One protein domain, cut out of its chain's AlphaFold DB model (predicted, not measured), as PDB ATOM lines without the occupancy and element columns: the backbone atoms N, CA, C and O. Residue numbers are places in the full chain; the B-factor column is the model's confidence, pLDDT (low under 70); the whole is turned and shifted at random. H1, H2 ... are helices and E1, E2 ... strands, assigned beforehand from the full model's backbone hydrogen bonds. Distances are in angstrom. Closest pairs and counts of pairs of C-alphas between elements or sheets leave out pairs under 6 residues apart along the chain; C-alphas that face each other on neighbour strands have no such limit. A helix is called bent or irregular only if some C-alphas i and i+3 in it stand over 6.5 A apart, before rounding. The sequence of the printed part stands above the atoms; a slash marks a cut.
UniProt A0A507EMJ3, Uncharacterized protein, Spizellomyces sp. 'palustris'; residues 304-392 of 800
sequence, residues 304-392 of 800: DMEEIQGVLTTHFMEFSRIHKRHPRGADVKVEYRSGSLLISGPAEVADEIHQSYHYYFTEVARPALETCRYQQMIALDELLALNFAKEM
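Overview. This is residues 304 to 392 of the 800 residues of an uncharacterized protein of Spizellomyces sp. 'palustris' (UniProt A0A507EMJ3). A long bent helix, H2, makes the length; the shorter H1 runs loosely beside its bend, the strand hairpin E1 E2 folds back near H2a, and residues 377 to 392 stick out. The 89 printed residues run H1, E1, E2, H2, mostly helix with one antiparallel sheet, E1 - E2. The whole is extended, with radius of gyration of the C-alphas 18.7 A and spans 65 by 22 by 17 A.

Along the chain. Find C-alpha 304 at (-18.418, -16.183, -30.939); H1 runs 28.7 A to residue 323. E1 is residues 333 to 337, E2 340 to 344. H2, residues 347 to 391, was assigned as one helix by its hydrogen bonds but is bent: C-alphas 363 and 366 are 6.6 A apart. Its arms are H2a, 347 to 363, 24.0 A, and H2b, 366 to 391, 37.4 A, ending at C-alpha 391 (3.900, -23.166, -42.467).

Arrangement. H1 is close to but not clearly touching H2a; their closest C-alphas, Phe 319 and Tyr 357, are 7.6 A apart. In the hairpin, N 335 and O 342 are within hydrogen-bond range at 2.9 A. Every O i to N i+4 pair is within range in H1, H2a and H2b.

Size, cuts and confidence. The printed part has no cut and no long link; pLDDT is under 70 at residues 304 to 330 and 340.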
ATOM      1  N   ASP A 304     -17.932 -14.935 -31.554       50.91
ATOM      2  CA  ASP A 304     -18.418 -16.183 -30.939       50.91
ATOM      3  C   ASP A 304     -19.489 -15.912 -29.857       50.91
ATOM      4  O   ASP A 304     -20.447 -16.668 -29.677       50.91
ATOM      5  N   MET A 305     -19.338 -14.802 -29.123       44.78
ATOM      6  CA  MET A 305     -20.272 -14.372 -28.079       44.78
ATOM      7  C   MET A 305     -21.561 -13.778 -28.659       44.78
ATOM      8  O   MET A 305     -22.629 -14.001 -28.090       44.78
ATOM      9  N   GLU A 306     -21.484 -13.068 -29.787       53.88
ATOM     10  CA  GLU A 306     -22.659 -12.579 -30.517       53.88
ATOM     11  C   GLU A 306     -23.475 -13.733 -31.121       53.88
ATOM     12  O   GLU A 306     -24.702 -13.721 -31.013       53.88
ATOM     13  N   GLU A 307     -22.827 -14.774 -31.658       56.25
ATOM     14  CA  GLU A 307     -23.510 -15.984 -32.143       56.25
ATOM     15  C   GLU A 307     -24.238 -16.719 -31.002       56.25
ATOM     16  O   GLU A 307     -25.442 -16.981 -31.091       56.25
ATOM     17  N   ILE A 308     -23.556 -16.957 -29.873       49.88
ATOM     18  CA  ILE A 308     -24.161 -17.548 -28.665       49.88
ATOM     19  C   ILE A 308     -25.326 -16.688 -28.148       49.88
ATOM     20  O   ILE A 308     -26.364 -17.222 -27.743       49.88
ATOM     21  N   GLN A 309     -25.196 -15.358 -28.183       51.28
ATOM     22  CA  GLN A 309     -26.272 -14.441 -27.816       51.28
ATOM     23  C   GLN A 309     -27.439 -14.496 -28.817       51.28
ATOM     24  O   GLN A 309     -28.590 -14.417 -28.388       51.28
ATOM     25  N   GLY A 310     -27.196 -14.699 -30.115       60.53
ATOM     26  CA  GLY A 310     -28.239 -14.889 -31.131       60.53
ATOM     27  C   GLY A 310     -29.020 -16.196 -30.947       60.53
ATOM     28  O   GLY A 310     -30.255 -16.190 -30.962       60.53
ATOM     29  N   VAL A 311     -28.318 -17.300 -30.671       57.62
ATOM     30  CA  VAL A 311     -28.914 -18.607 -30.343       57.62
ATOM     31  C   VAL A 311     -29.779 -18.505 -29.083       57.62
ATOM     32  O   VAL A 311     -30.961 -18.858 -29.108       57.62
ATOM     33  N   LEU A 312     -29.242 -17.933 -27.998       55.47
ATOM     34  CA  LEU A 312     -30.003 -17.668 -26.771       55.47
ATOM     35  C   LEU A 312     -31.235 -16.789 -27.041       55.47
ATOM     36  O   LEU A 312     -32.328 -17.118 -26.586       55.47
ATOM     37  N   THR A 313     -31.084 -15.700 -27.802       59.25
ATOM     38  CA  THR A 313     -32.188 -14.787 -28.158       59.25
ATOM     39  C   THR A 313     -33.308 -15.510 -28.909       59.25
ATOM     40  O   THR A 313     -34.488 -15.289 -28.631       59.25
ATOM     41  N   THR A 314     -32.952 -16.427 -29.810       62.34
ATOM     42  CA  THR A 314     -33.908 -17.233 -30.583       62.34
ATOM     43  C   THR A 314     -34.700 -18.177 -29.674       62.34
ATOM     44  O   THR A 314     -35.933 -18.180 -29.712       62.34
ATOM     45  N   HIS A 315     -34.017 -18.883 -28.769       59.16
ATOM     46  CA  HIS A 315     -34.651 -19.714 -27.741       59.16
ATOM     47  C   HIS A 315     -35.525 -18.896 -26.764       59.16
ATOM     48  O   HIS A 315     -36.621 -19.327 -26.399       59.16
ATOM     49  N   PHE A 316     -35.120 -17.675 -26.386       59.16
ATOM     50  CA  PHE A 316     -35.961 -16.764 -25.595       59.16
ATOM     51  C   PHE A 316     -37.226 -16.316 -26.347       59.16
ATOM     52  O   PHE A 316     -38.289 -16.197 -25.730       59.16
ATOM     53  N   MET A 317     -37.160 -16.096 -27.667       55.16
ATOM     54  CA  MET A 317     -38.353 -15.809 -28.473       55.16
ATOM     55  C   MET A 317     -39.295 -17.014 -28.573       55.16
ATOM     56  O   MET A 317     -40.511 -16.831 -28.512       55.16
ATOM     57  N   GLU A 318     -38.769 -18.235 -28.679       57.31
ATOM     58  CA  GLU A 318     -39.579 -19.459 -28.653       57.31
ATOM     59  C   GLU A 318     -40.291 -19.633 -27.303       57.31
ATOM     60  O   GLU A 318     -41.517 -19.770 -27.262       57.31
ATOM     61  N   PHE A 319     -39.569 -19.488 -26.187       57.19
ATOM     62  CA  PHE A 319     -40.161 -19.495 -24.846       57.19
ATOM     63  C   PHE A 319     -41.235 -18.402 -24.674       57.19
ATOM     64  O   PHE A 319     -42.311 -18.645 -24.126       57.19
ATOM     65  N   SER A 320     -41.006 -17.211 -25.235       54.94
ATOM     66  CA  SER A 320     -41.979 -16.108 -25.228       54.94
ATOM     67  C   SER A 320     -43.247 -16.399 -26.052       54.94
ATOM     68  O   SER A 320     -44.301 -15.817 -25.780       54.94
ATOM     69  N   ARG A 321     -43.189 -17.304 -27.042       55.88
ATOM     70  CA  ARG A 321     -44.373 -17.791 -27.779       55.88
ATOM     71  C   ARG A 321     -45.160 -18.825 -26.973       55.88
ATOM     72  O   ARG A 321     -46.387 -18.786 -27.009       55.88
ATOM     73  N   ILE A 322     -44.474 -19.696 -26.225       54.22
ATOM     74  CA  ILE A 322     -45.104 -20.637 -25.281       54.22
ATOM     75  C   ILE A 322     -45.861 -19.853 -24.198       54.22
ATOM     76  O   ILE A 322     -47.035 -20.123 -23.943       54.22
ATOM     77  N   HIS A 323     -45.230 -18.814 -23.637       60.34
ATOM     78  CA  HIS A 323     -45.820 -17.958 -22.601       60.34
ATOM     79  C   HIS A 323     -47.167 -17.329 -23.011       60.34
ATOM     80  O   HIS A 323     -48.143 -17.401 -22.265       60.34
ATOM     81  N   LYS A 324     -47.283 -16.815 -24.247       55.31
ATOM     82  CA  LYS A 324     -48.539 -16.237 -24.782       55.31
ATOM     83  C   LYS A 324     -49.730 -17.212 -24.852       55.31
ATOM     84  O   LYS A 324     -50.823 -16.791 -25.223       55.31
ATOM     85  N   ARG A 325     -49.542 -18.496 -24.528       54.25
ATOM     86  CA  ARG A 325     -50.586 -19.532 -24.493       54.25
ATOM     87  C   ARG A 325     -50.754 -20.182 -23.110       54.25
ATOM     88  O   ARG A 325     -51.354 -21.253 -23.031       54.25
ATOM     89  N   HIS A 326     -50.260 -19.572 -22.025       62.03
ATOM     90  CA  HIS A 326     -50.395 -20.158 -20.687       62.03
ATOM     91  C   HIS A 326     -51.882 -20.343 -20.298       62.03
ATOM     92  O   HIS A 326     -52.622 -19.357 -20.233       62.03
ATOM     93  N   PRO A 327     -52.352 -21.575 -20.007       57.91
ATOM     94  CA  PRO A 327     -53.784 -21.909 -20.017       57.91
ATOM     95  C   PRO A 327     -54.604 -21.252 -18.898       57.91
ATOM     96  O   PRO A 327     -55.830 -21.248 -18.957       57.91
ATOM     97  N   ARG A 328     -53.942 -20.681 -17.882       69.69
ATOM     98  CA  ARG A 328     -54.584 -19.932 -16.790       69.69
ATOM     99  C   ARG A 328     -54.891 -18.462 -17.127       69.69
ATOM    100  O   ARG A 328     -55.510 -17.797 -16.306       69.69
ATOM    101  N   GLY A 329     -54.448 -17.942 -18.279       64.31
ATOM    102  CA  GLY A 329     -54.760 -16.573 -18.728       64.31
ATOM    103  C   GLY A 329     -54.262 -15.448 -17.806       64.31
ATOM    104  O   GLY A 329     -54.847 -14.371 -17.794       64.31
ATOM    105  N   ALA A 330     -53.229 -15.705 -17.001       68.81
ATOM    106  CA  ALA A 330     -52.717 -14.757 -16.017       68.81
ATOM    107  C   ALA A 330     -51.696 -13.784 -16.628       68.81
ATOM    108  O   ALA A 330     -50.776 -14.209 -17.331       68.81
ATOM    109  N   ASP A 331     -51.805 -12.501 -16.276       70.94
ATOM    110  CA  ASP A 331     -50.813 -11.474 -16.606       70.94
ATOM    111  C   ASP A 331     -49.493 -11.735 -15.861       70.94
ATOM    112  O   ASP A 331     -49.268 -11.263 -14.744       70.94
ATOM    113  N   VAL A 332     -48.604 -12.504 -16.493       73.25
ATOM    114  CA  VAL A 332     -47.206 -12.649 -16.074       73.25
ATOM    115  C   VAL A 332     -46.323 -11.880 -17.050       73.25
ATOM    116  O   VAL A 332     -46.339 -12.120 -18.259       73.25
ATOM    117  N   LYS A 333     -45.520 -10.958 -16.523       78.94
ATOM    118  CA  LYS A 333     -44.513 -10.202 -17.263       78.94
ATOM    119  C   LYS A 333     -43.139 -10.814 -17.006       78.94
ATOM    120  O   LYS A 333     -42.710 -10.931 -15.858       78.94
ATOM    121  N   VAL A 334     -42.455 -11.178 -18.085       76.19
ATOM    122  CA  VAL A 334     -41.101 -11.737 -18.065       76.19
ATOM    123  C   VAL A 334     -40.135 -10.682 -18.600       76.19
ATOM    124  O   VAL A 334     -40.288 -10.225 -19.730       76.19
ATOM    125  N   GLU A 335     -39.149 -10.288 -17.798       76.56
ATOM    126  CA  GLU A 335     -38.050  -9.404 -18.204       76.56
ATOM    127  C   GLU A 335     -36.719 -10.161 -18.130       76.56
ATOM    128  O   GLU A 335     -36.460 -10.857 -17.152       76.56
ATOM    129  N   TYR A 336     -35.845 -10.007 -19.126       74.75
ATOM    130  CA  TYR A 336     -34.459 -10.472 -19.031       74.75
ATOM    131  C   TYR A 336     -33.556  -9.294 -18.664       74.75
ATOM    132  O   TYR A 336     -33.527  -8.287 -19.374       74.75
ATOM    133  N   ARG A 337     -32.832  -9.391 -17.544       70.44
ATOM    134  CA  ARG A 337     -32.018  -8.290 -17.019       70.44
ATOM    135  C   ARG A 337     -30.742  -8.816 -16.373       70.44
ATOM    136  O   ARG A 337     -30.786  -9.679 -15.509       70.44
ATOM    137  N   SER A 338     -29.594  -8.268 -16.773       74.19
ATOM    138  CA  SER A 338     -28.287  -8.558 -16.154       74.19
ATOM    139  C   SER A 338     -27.919 -10.054 -16.075       74.19
ATOM    140  O   SER A 338     -27.229 -10.467 -15.148       74.19
ATOM    141  N   GLY A 339     -28.362 -10.859 -17.047       74.19
ATOM    142  CA  GLY A 339     -28.090 -12.300 -17.108       74.19
ATOM    143  C   GLY A 339     -29.140 -13.196 -16.441       74.19
ATOM    144  O   GLY A 339     -29.031 -14.414 -16.546       74.19
ATOM    145  N   SER A 340     -30.160 -12.632 -15.782       68.56
ATOM    146  CA  SER A 340     -31.245 -13.393 -15.155       68.56
ATOM    147  C   SER A 340     -32.616 -13.079 -15.759       68.56
ATOM    148  O   SER A 340     -32.859 -12.002 -16.308       68.56
ATOM    149  N   LEU A 341     -33.530 -14.045 -15.643       77.81
ATOM    150  CA  LEU A 341     -34.956 -13.834 -15.870       77.81
ATOM    151  C   LEU A 341     -35.613 -13.314 -14.593       77.81
ATOM    152  O   LEU A 341     -35.513 -13.933 -13.536       77.81
ATOM    153  N   LEU A 342     -36.340 -12.210 -14.720       80.88
ATOM    154  CA  LEU A 342     -37.235 -11.682 -13.705       80.88
ATOM    155  C   LEU A 342     -38.674 -11.938 -14.166       80.88
ATOM    156  O   LEU A 342     -39.205 -11.253 -15.041       80.88
ATOM    157  N   ILE A 343     -39.282 -12.979 -13.600       85.62
ATOM    158  CA  ILE A 343     -40.669 -13.376 -13.862       85.62
ATOM    159  C   ILE A 343     -41.541 -12.722 -12.787       85.62
ATOM    160  O   ILE A 343     -41.280 -12.871 -11.596       85.62
ATOM    161  N   SER A 344     -42.560 -11.969 -13.202       77.25
ATOM    162  CA  SER A 344     -43.418 -11.192 -12.302       77.25
ATOM    163  C   SER A 344     -44.895 -11.407 -12.631       77.25
ATOM    164  O   SER A 344     -45.324 -11.187 -13.758       77.25
ATOM    165  N   GLY A 345     -45.668 -11.879 -11.655       89.25
ATOM    166  CA  GLY A 345     -47.070 -12.277 -11.807       89.25
ATOM    167  C   GLY A 345     -47.547 -13.073 -10.582       89.25
ATOM    168  O   GLY A 345     -46.853 -13.070  -9.562       89.25
ATOM    169  N   PRO A 346     -48.703 -13.760 -10.642       90.06
ATOM    170  CA  PRO A 346     -49.169 -14.619  -9.552       90.06
ATOM    171  C   PRO A 346     -48.174 -15.754  -9.268       90.06
ATOM    172  O   PRO A 346     -47.755 -16.435 -10.201       90.06
ATOM    173  N   ALA A 347     -47.821 -15.966  -7.994       84.12
ATOM    174  CA  ALA A 347     -46.700 -16.822  -7.587       84.12
ATOM    175  C   ALA A 347     -46.744 -18.238  -8.191       84.12
ATOM    176  O   ALA A 347     -45.783 -18.637  -8.838       84.12
ATOM    177  N   GLU A 348     -47.883 -18.940  -8.097       85.31
ATOM    178  CA  GLU A 348     -48.064 -20.277  -8.696       85.31
ATOM    179  C   GLU A 348     -47.675 -20.329 -10.182       85.31
ATOM    180  O   GLU A 348     -47.048 -21.283 -10.632       85.31
ATOM    181  N   VAL A 349     -48.041 -19.293 -10.942       83.44
ATOM    182  CA  VAL A 349     -47.811 -19.220 -12.390       83.44
ATOM    183  C   VAL A 349     -46.381 -18.773 -12.689       83.44
ATOM    184  O   VAL A 349     -45.768 -19.252 -13.638       83.44
ATOM    185  N   ALA A 350     -45.818 -17.883 -11.867       82.00
ATOM    186  CA  ALA A 350     -44.416 -17.496 -11.966       82.00
ATOM    187  C   ALA A 350     -43.485 -18.696 -11.704       82.00
ATOM    188  O   ALA A 350     -42.539 -18.896 -12.465       82.00
ATOM    189  N   ASP A 351     -43.796 -19.526 -10.705       83.81
ATOM    190  CA  ASP A 351     -43.056 -20.749 -10.381       83.81
ATOM    191  C   ASP A 351     -43.229 -21.835 -11.457       83.81
ATOM    192  O   ASP A 351     -42.243 -22.452 -11.861       83.81
ATOM    193  N   GLU A 352     -44.446 -22.040 -11.982       84.44
ATOM    194  CA  GLU A 352     -44.733 -22.968 -13.094       84.44
ATOM    195  C   GLU A 352     -43.943 -22.586 -14.366       84.44
ATOM    196  O   GLU A 352     -43.300 -23.437 -14.994       84.44
ATOM    197  N   ILE A 353     -43.888 -21.291 -14.699       82.31
ATOM    198  CA  ILE A 353     -43.094 -20.759 -15.818       82.31
ATOM    199  C   ILE A 353     -41.585 -20.851 -15.523       82.31
ATOM    200  O   ILE A 353     -40.819 -21.216 -16.415       82.31
ATOM    201  N   HIS A 354     -41.133 -20.583 -14.293       82.62
ATOM    202  CA  HIS A 354     -39.716 -20.676 -13.919       82.62
ATOM    203  C   HIS A 354     -39.195 -22.122 -13.968       82.62
ATOM    204  O   HIS A 354     -38.109 -22.372 -14.495       82.62
ATOM    205  N   GLN A 355     -39.983 -23.094 -13.496       85.12
ATOM    206  CA  GLN A 355     -39.670 -24.523 -13.620       85.12
ATOM    207  C   GLN A 355     -39.660 -24.969 -15.087       85.12
ATOM    208  O   GLN A 355     -38.724 -25.649 -15.512       85.12
ATOM    209  N   SER A 356     -40.640 -24.525 -15.882       82.12
ATOM    210  CA  SER A 356     -40.700 -24.803 -17.324       82.12
ATOM    211  C   SER A 356     -39.485 -24.241 -18.072       82.12
ATOM    212  O   SER A 356     -38.907 -24.932 -18.913       82.12
ATOM    213  N   TYR A 357     -39.046 -23.023 -17.733       83.44
ATOM    214  CA  TYR A 357     -37.817 -22.443 -18.275       83.44
ATOM    215  C   TYR A 357     -36.581 -23.238 -17.851       83.44
ATOM    216  O   TYR A 357     -35.753 -23.567 -18.696       83.44
ATOM    217  N   HIS A 358     -36.452 -23.583 -16.565       82.00
ATOM    218  CA  HIS A 358     -35.300 -24.336 -16.068       82.00
ATOM    219  C   HIS A 358     -35.187 -25.716 -16.737       82.00
ATOM    220  O   HIS A 358     -34.082 -26.143 -17.080       82.00
ATOM    221  N   TYR A 359     -36.316 -26.396 -16.965       82.81
ATOM    222  CA  TYR A 359     -36.372 -27.651 -17.713       82.81
ATOM    223  C   TYR A 359     -35.920 -27.459 -19.169       82.81
ATOM    224  O   TYR A 359     -34.956 -28.090 -19.595       82.81
ATOM    225  N   TYR A 360     -36.532 -26.527 -19.909       82.69
ATOM    226  CA  TYR A 360     -36.168 -26.227 -21.301       82.69
ATOM    227  C   TYR A 360     -34.695 -25.801 -21.446       82.69
ATOM    228  O   TYR A 360     -33.991 -26.263 -22.344       82.69
ATOM    229  N   PHE A 361     -34.182 -24.979 -20.529       81.19
ATOM    230  CA  PHE A 361     -32.783 -24.563 -20.539       81.19
ATOM    231  C   PHE A 361     -31.818 -25.724 -20.250       81.19
ATOM    232  O   PHE A 361     -30.739 -25.775 -20.833       81.19
ATOM    233  N   THR A 362     -32.195 -26.656 -19.371       80.00
ATOM    234  CA  THR A 362     -31.337 -27.787 -18.976       80.00
ATOM    235  C   THR A 362     -31.342 -28.916 -20.006       80.00
ATOM    236  O   THR A 362     -30.276 -29.440 -20.311       80.00
ATOM    237  N   GLU A 363     -32.505 -29.259 -20.565       83.56
ATOM    238  CA  GLU A 363     -32.675 -30.410 -21.467       83.56
ATOM    239  C   GLU A 363     -32.556 -30.051 -22.960       83.56
ATOM    240  O   GLU A 363     -32.260 -30.927 -23.768       83.56
ATOM    241  N   VAL A 364     -32.784 -28.786 -23.350       79.38
ATOM    242  CA  VAL A 364     -32.791 -28.353 -24.765       79.38
ATOM    243  C   VAL A 364     -31.692 -27.329 -25.051       79.38
ATOM    244  O   VAL A 364     -30.789 -27.600 -25.841       79.38
ATOM    245  N   ALA A 365     -31.727 -26.163 -24.398       75.81
ATOM    246  CA  ALA A 365     -30.825 -25.063 -24.757       75.81
ATOM    247  C   ALA A 365     -29.358 -25.345 -24.381       75.81
ATOM    248  O   ALA A 365     -28.457 -25.063 -25.170       75.81
ATOM    249  N   ARG A 366     -29.090 -25.924 -23.201       80.56
ATOM    250  CA  ARG A 366     -27.720 -26.244 -22.770       80.56
ATOM    251  C   ARG A 366     -27.051 -27.305 -23.664       80.56
ATOM    252  O   ARG A 366     -25.963 -27.000 -24.143       80.56
ATOM    253  N   PRO A 367     -27.659 -28.471 -23.973       82.56
ATOM    254  CA  PRO A 367     -27.051 -29.437 -24.892       82.56
ATOM    255  C   PRO A 367     -26.824 -28.877 -26.304       82.56
ATOM    256  O   PRO A 367     -25.807 -29.188 -26.924       82.56
ATOM    257  N   ALA A 368     -27.714 -28.009 -26.800       74.31
ATOM    258  CA  ALA A 368     -27.520 -27.320 -28.076       74.31
ATOM    259  C   ALA A 368     -26.309 -26.365 -28.044       74.31
ATOM    260  O   ALA A 368     -25.467 -26.406 -28.939       74.31
ATOM    261  N   LEU A 369     -26.165 -25.561 -26.983       77.50
ATOM    262  CA  LEU A 369     -25.020 -24.658 -26.791       77.50
ATOM    263  C   LEU A 369     -23.697 -25.410 -26.568       77.50
ATOM    264  O   LEU A 369     -22.654 -24.971 -27.049       77.50
ATOM    265  N   GLU A 370     -23.720 -26.547 -25.870       81.56
ATOM    266  CA  GLU A 370     -22.553 -27.423 -25.706       81.56
ATOM    267  C   GLU A 370     -22.151 -28.079 -27.039       81.56
ATOM    268  O   GLU A 370     -20.964 -28.123 -27.365       81.56
ATOM    269  N   THR A 371     -23.124 -28.484 -27.863       82.38
ATOM    270  CA  THR A 371     -22.889 -29.004 -29.224       82.38
ATOM    271  C   THR A 371     -22.302 -27.932 -30.148       82.38
ATOM    272  O   THR A 371     -21.318 -28.193 -30.835       82.38
ATOM    273  N   CYS A 372     -22.852 -26.714 -30.124       77.31
ATOM    274  CA  CYS A 372     -22.358 -25.568 -30.892       77.31
ATOM    275  C   CYS A 372     -20.902 -25.228 -30.523       77.31
ATOM    276  O   CYS A 372     -20.042 -25.166 -31.400       77.31
ATOM    277  N   ARG A 373     -20.582 -25.137 -29.224       79.88
ATOM    278  CA  ARG A 373     -19.199 -24.938 -28.746       79.88
ATOM    279  C   ARG A 373     -18.248 -26.052 -29.178       79.88
ATOM    280  O   ARG A 373     -17.101 -25.776 -29.515       79.88
ATOM    281  N   TYR A 374     -18.706 -27.302 -29.176       84.69
ATOM    282  CA  TYR A 374     -17.900 -28.435 -29.628       84.69
ATOM    283  C   TYR A 374     -17.621 -28.377 -31.142       84.69
ATOM    284  O   TYR A 374     -16.508 -28.675 -31.572       84.69
ATOM    285  N   GLN A 375     -18.586 -27.920 -31.947       80.75
ATOM    286  CA  GLN A 375     -18.398 -27.670 -33.383       80.75
ATOM    287  C   GLN A 375     -17.447 -26.491 -33.650       80.75
ATOM    288  O   GLN A 375     -16.536 -26.628 -34.464       80.75
ATOM    289  N   GLN A 376     -17.591 -25.375 -32.925       81.00
ATOM    290  CA  GLN A 376     -16.664 -24.233 -32.983       81.00
ATOM    291  C   GLN A 376     -15.224 -24.654 -32.622       81.00
ATOM    292  O   GLN A 376     -14.277 -24.253 -33.295       81.00
ATOM    293  N   MET A 377     -15.052 -25.513 -31.608       86.75
ATOM    294  CA  MET A 377     -13.743 -26.052 -31.214       86.75
ATOM    295  C   MET A 377     -13.109 -26.915 -32.318       86.75
ATOM    296  O   MET A 377     -11.935 -26.727 -32.624       86.75
ATOM    297  N   ILE A 378     -13.880 -27.800 -32.966       87.50
ATOM    298  CA  ILE A 378     -13.394 -28.591 -34.112       87.50
ATOM    299  C   ILE A 378     -12.967 -27.676 -35.267       87.50
ATOM    300  O   ILE A 378     -11.880 -27.853 -35.809       87.50
ATOM    301  N   ALA A 379     -13.780 -26.674 -35.613       84.06
ATOM    302  CA  ALA A 379     -13.448 -25.729 -36.679       84.06
ATOM    303  C   ALA A 379     -12.162 -24.931 -36.375       84.06
ATOM    304  O   ALA A 379     -11.371 -24.664 -37.280       84.06
ATOM    305  N   LEU A 380     -11.920 -24.589 -35.103       89.00
ATOM    306  CA  LEU A 380     -10.683 -23.943 -34.663       89.00
ATOM    307  C   LEU A 380      -9.470 -24.878 -34.804       89.00
ATOM    308  O   LEU A 380      -8.449 -24.459 -35.351       89.00
ATOM    309  N   ASP A 381      -9.583 -26.135 -34.365       88.25
ATOM    310  CA  ASP A 381      -8.515 -27.140 -34.477       88.25
ATOM    311  C   ASP A 381      -8.178 -27.458 -35.948       88.25
ATOM    312  O   ASP A 381      -7.002 -27.547 -36.312       88.25
ATOM    313  N   GLU A 382      -9.182 -27.556 -36.825       88.25
ATOM    314  CA  GLU A 382      -8.993 -27.726 -38.273       88.25
ATOM    315  C   GLU A 382      -8.284 -26.518 -38.908       88.25
ATOM    316  O   GLU A 382      -7.365 -26.685 -39.718       88.25
ATOM    317  N   LEU A 383      -8.648 -25.294 -38.513       88.94
ATOM    318  CA  LEU A 383      -8.035 -24.061 -39.016       88.94
ATOM    319  C   LEU A 383      -6.583 -23.909 -38.521       88.94
ATOM    320  O   LEU A 383      -5.701 -23.523 -39.296       88.94
ATOM    321  N   LEU A 384      -6.300 -24.288 -37.270       90.31
ATOM    322  CA  LEU A 384      -4.940 -24.383 -36.731       90.31
ATOM    323  C   LEU A 384      -4.110 -25.433 -37.485       90.31
ATOM    324  O   LEU A 384      -2.993 -25.130 -37.915       90.31
ATOM    325  N   ALA A 385      -4.655 -26.629 -37.722       86.44
ATOM    326  CA  ALA A 385      -3.986 -27.682 -38.486       86.44
ATOM    327  C   ALA A 385      -3.684 -27.250 -39.934       86.44
ATOM    328  O   ALA A 385      -2.584 -27.498 -40.436       86.44
ATOM    329  N   LEU A 386      -4.610 -26.542 -40.591       86.62
ATOM    330  CA  LEU A 386      -4.408 -25.953 -41.919       86.62
ATOM    331  C   LEU A 386      -3.305 -24.885 -41.932       86.62
ATOM    332  O   LEU A 386      -2.565 -24.787 -42.912       86.62
ATOM    333  N   ASN A 387      -3.165 -24.093 -40.868       85.50
ATOM    334  CA  ASN A 387      -2.102 -23.093 -40.770       85.50
ATOM    335  C   ASN A 387      -0.728 -23.735 -40.515       85.50
ATOM    336  O   ASN A 387       0.214 -23.412 -41.238       85.50
ATOM    337  N   PHE A 388      -0.620 -24.719 -39.613       86.06
ATOM    338  CA  PHE A 388       0.610 -25.510 -39.449       86.06
ATOM    339  C   PHE A 388       1.007 -26.250 -40.738       86.06
ATOM    340  O   PHE A 388       2.188 -26.320 -41.082       86.06
ATOM    341  N   ALA A 389       0.032 -26.764 -41.495       82.56
ATOM    342  CA  ALA A 389       0.283 -27.393 -42.789       82.56
ATOM    343  C   ALA A 389       0.795 -26.396 -43.846       82.56
ATOM    344  O   ALA A 389       1.634 -26.771 -44.664       82.56
ATOM    345  N   LYS A 390       0.347 -25.132 -43.834       83.62
ATOM    346  CA  LYS A 390       0.905 -24.076 -44.700       83.62
ATOM    347  C   LYS A 390       2.328 -23.704 -44.291       83.62
ATOM    348  O   LYS A 390       3.189 -23.604 -45.156       83.62
ATOM    349  N   GLU A 391       2.584 -23.545 -42.993       84.31
ATOM    350  CA  GLU A 391       3.900 -23.166 -42.467       84.31
ATOM    351  C   GLU A 391       4.971 -24.229 -42.776       84.31
ATOM    352  O   GLU A 391       6.047 -23.892 -43.262       84.31
ATOM    353  N   MET A 392       4.645 -25.521 -42.639       78.56
ATOM    354  CA  MET A 392       5.544 -26.620 -43.031       78.56
ATOM    355  C   MET A 392       5.730 -26.799 -44.550       78.56
ATOM    356  O   MET A 392       6.643 -27.515 -44.958       78.56
TER     357      MET A 392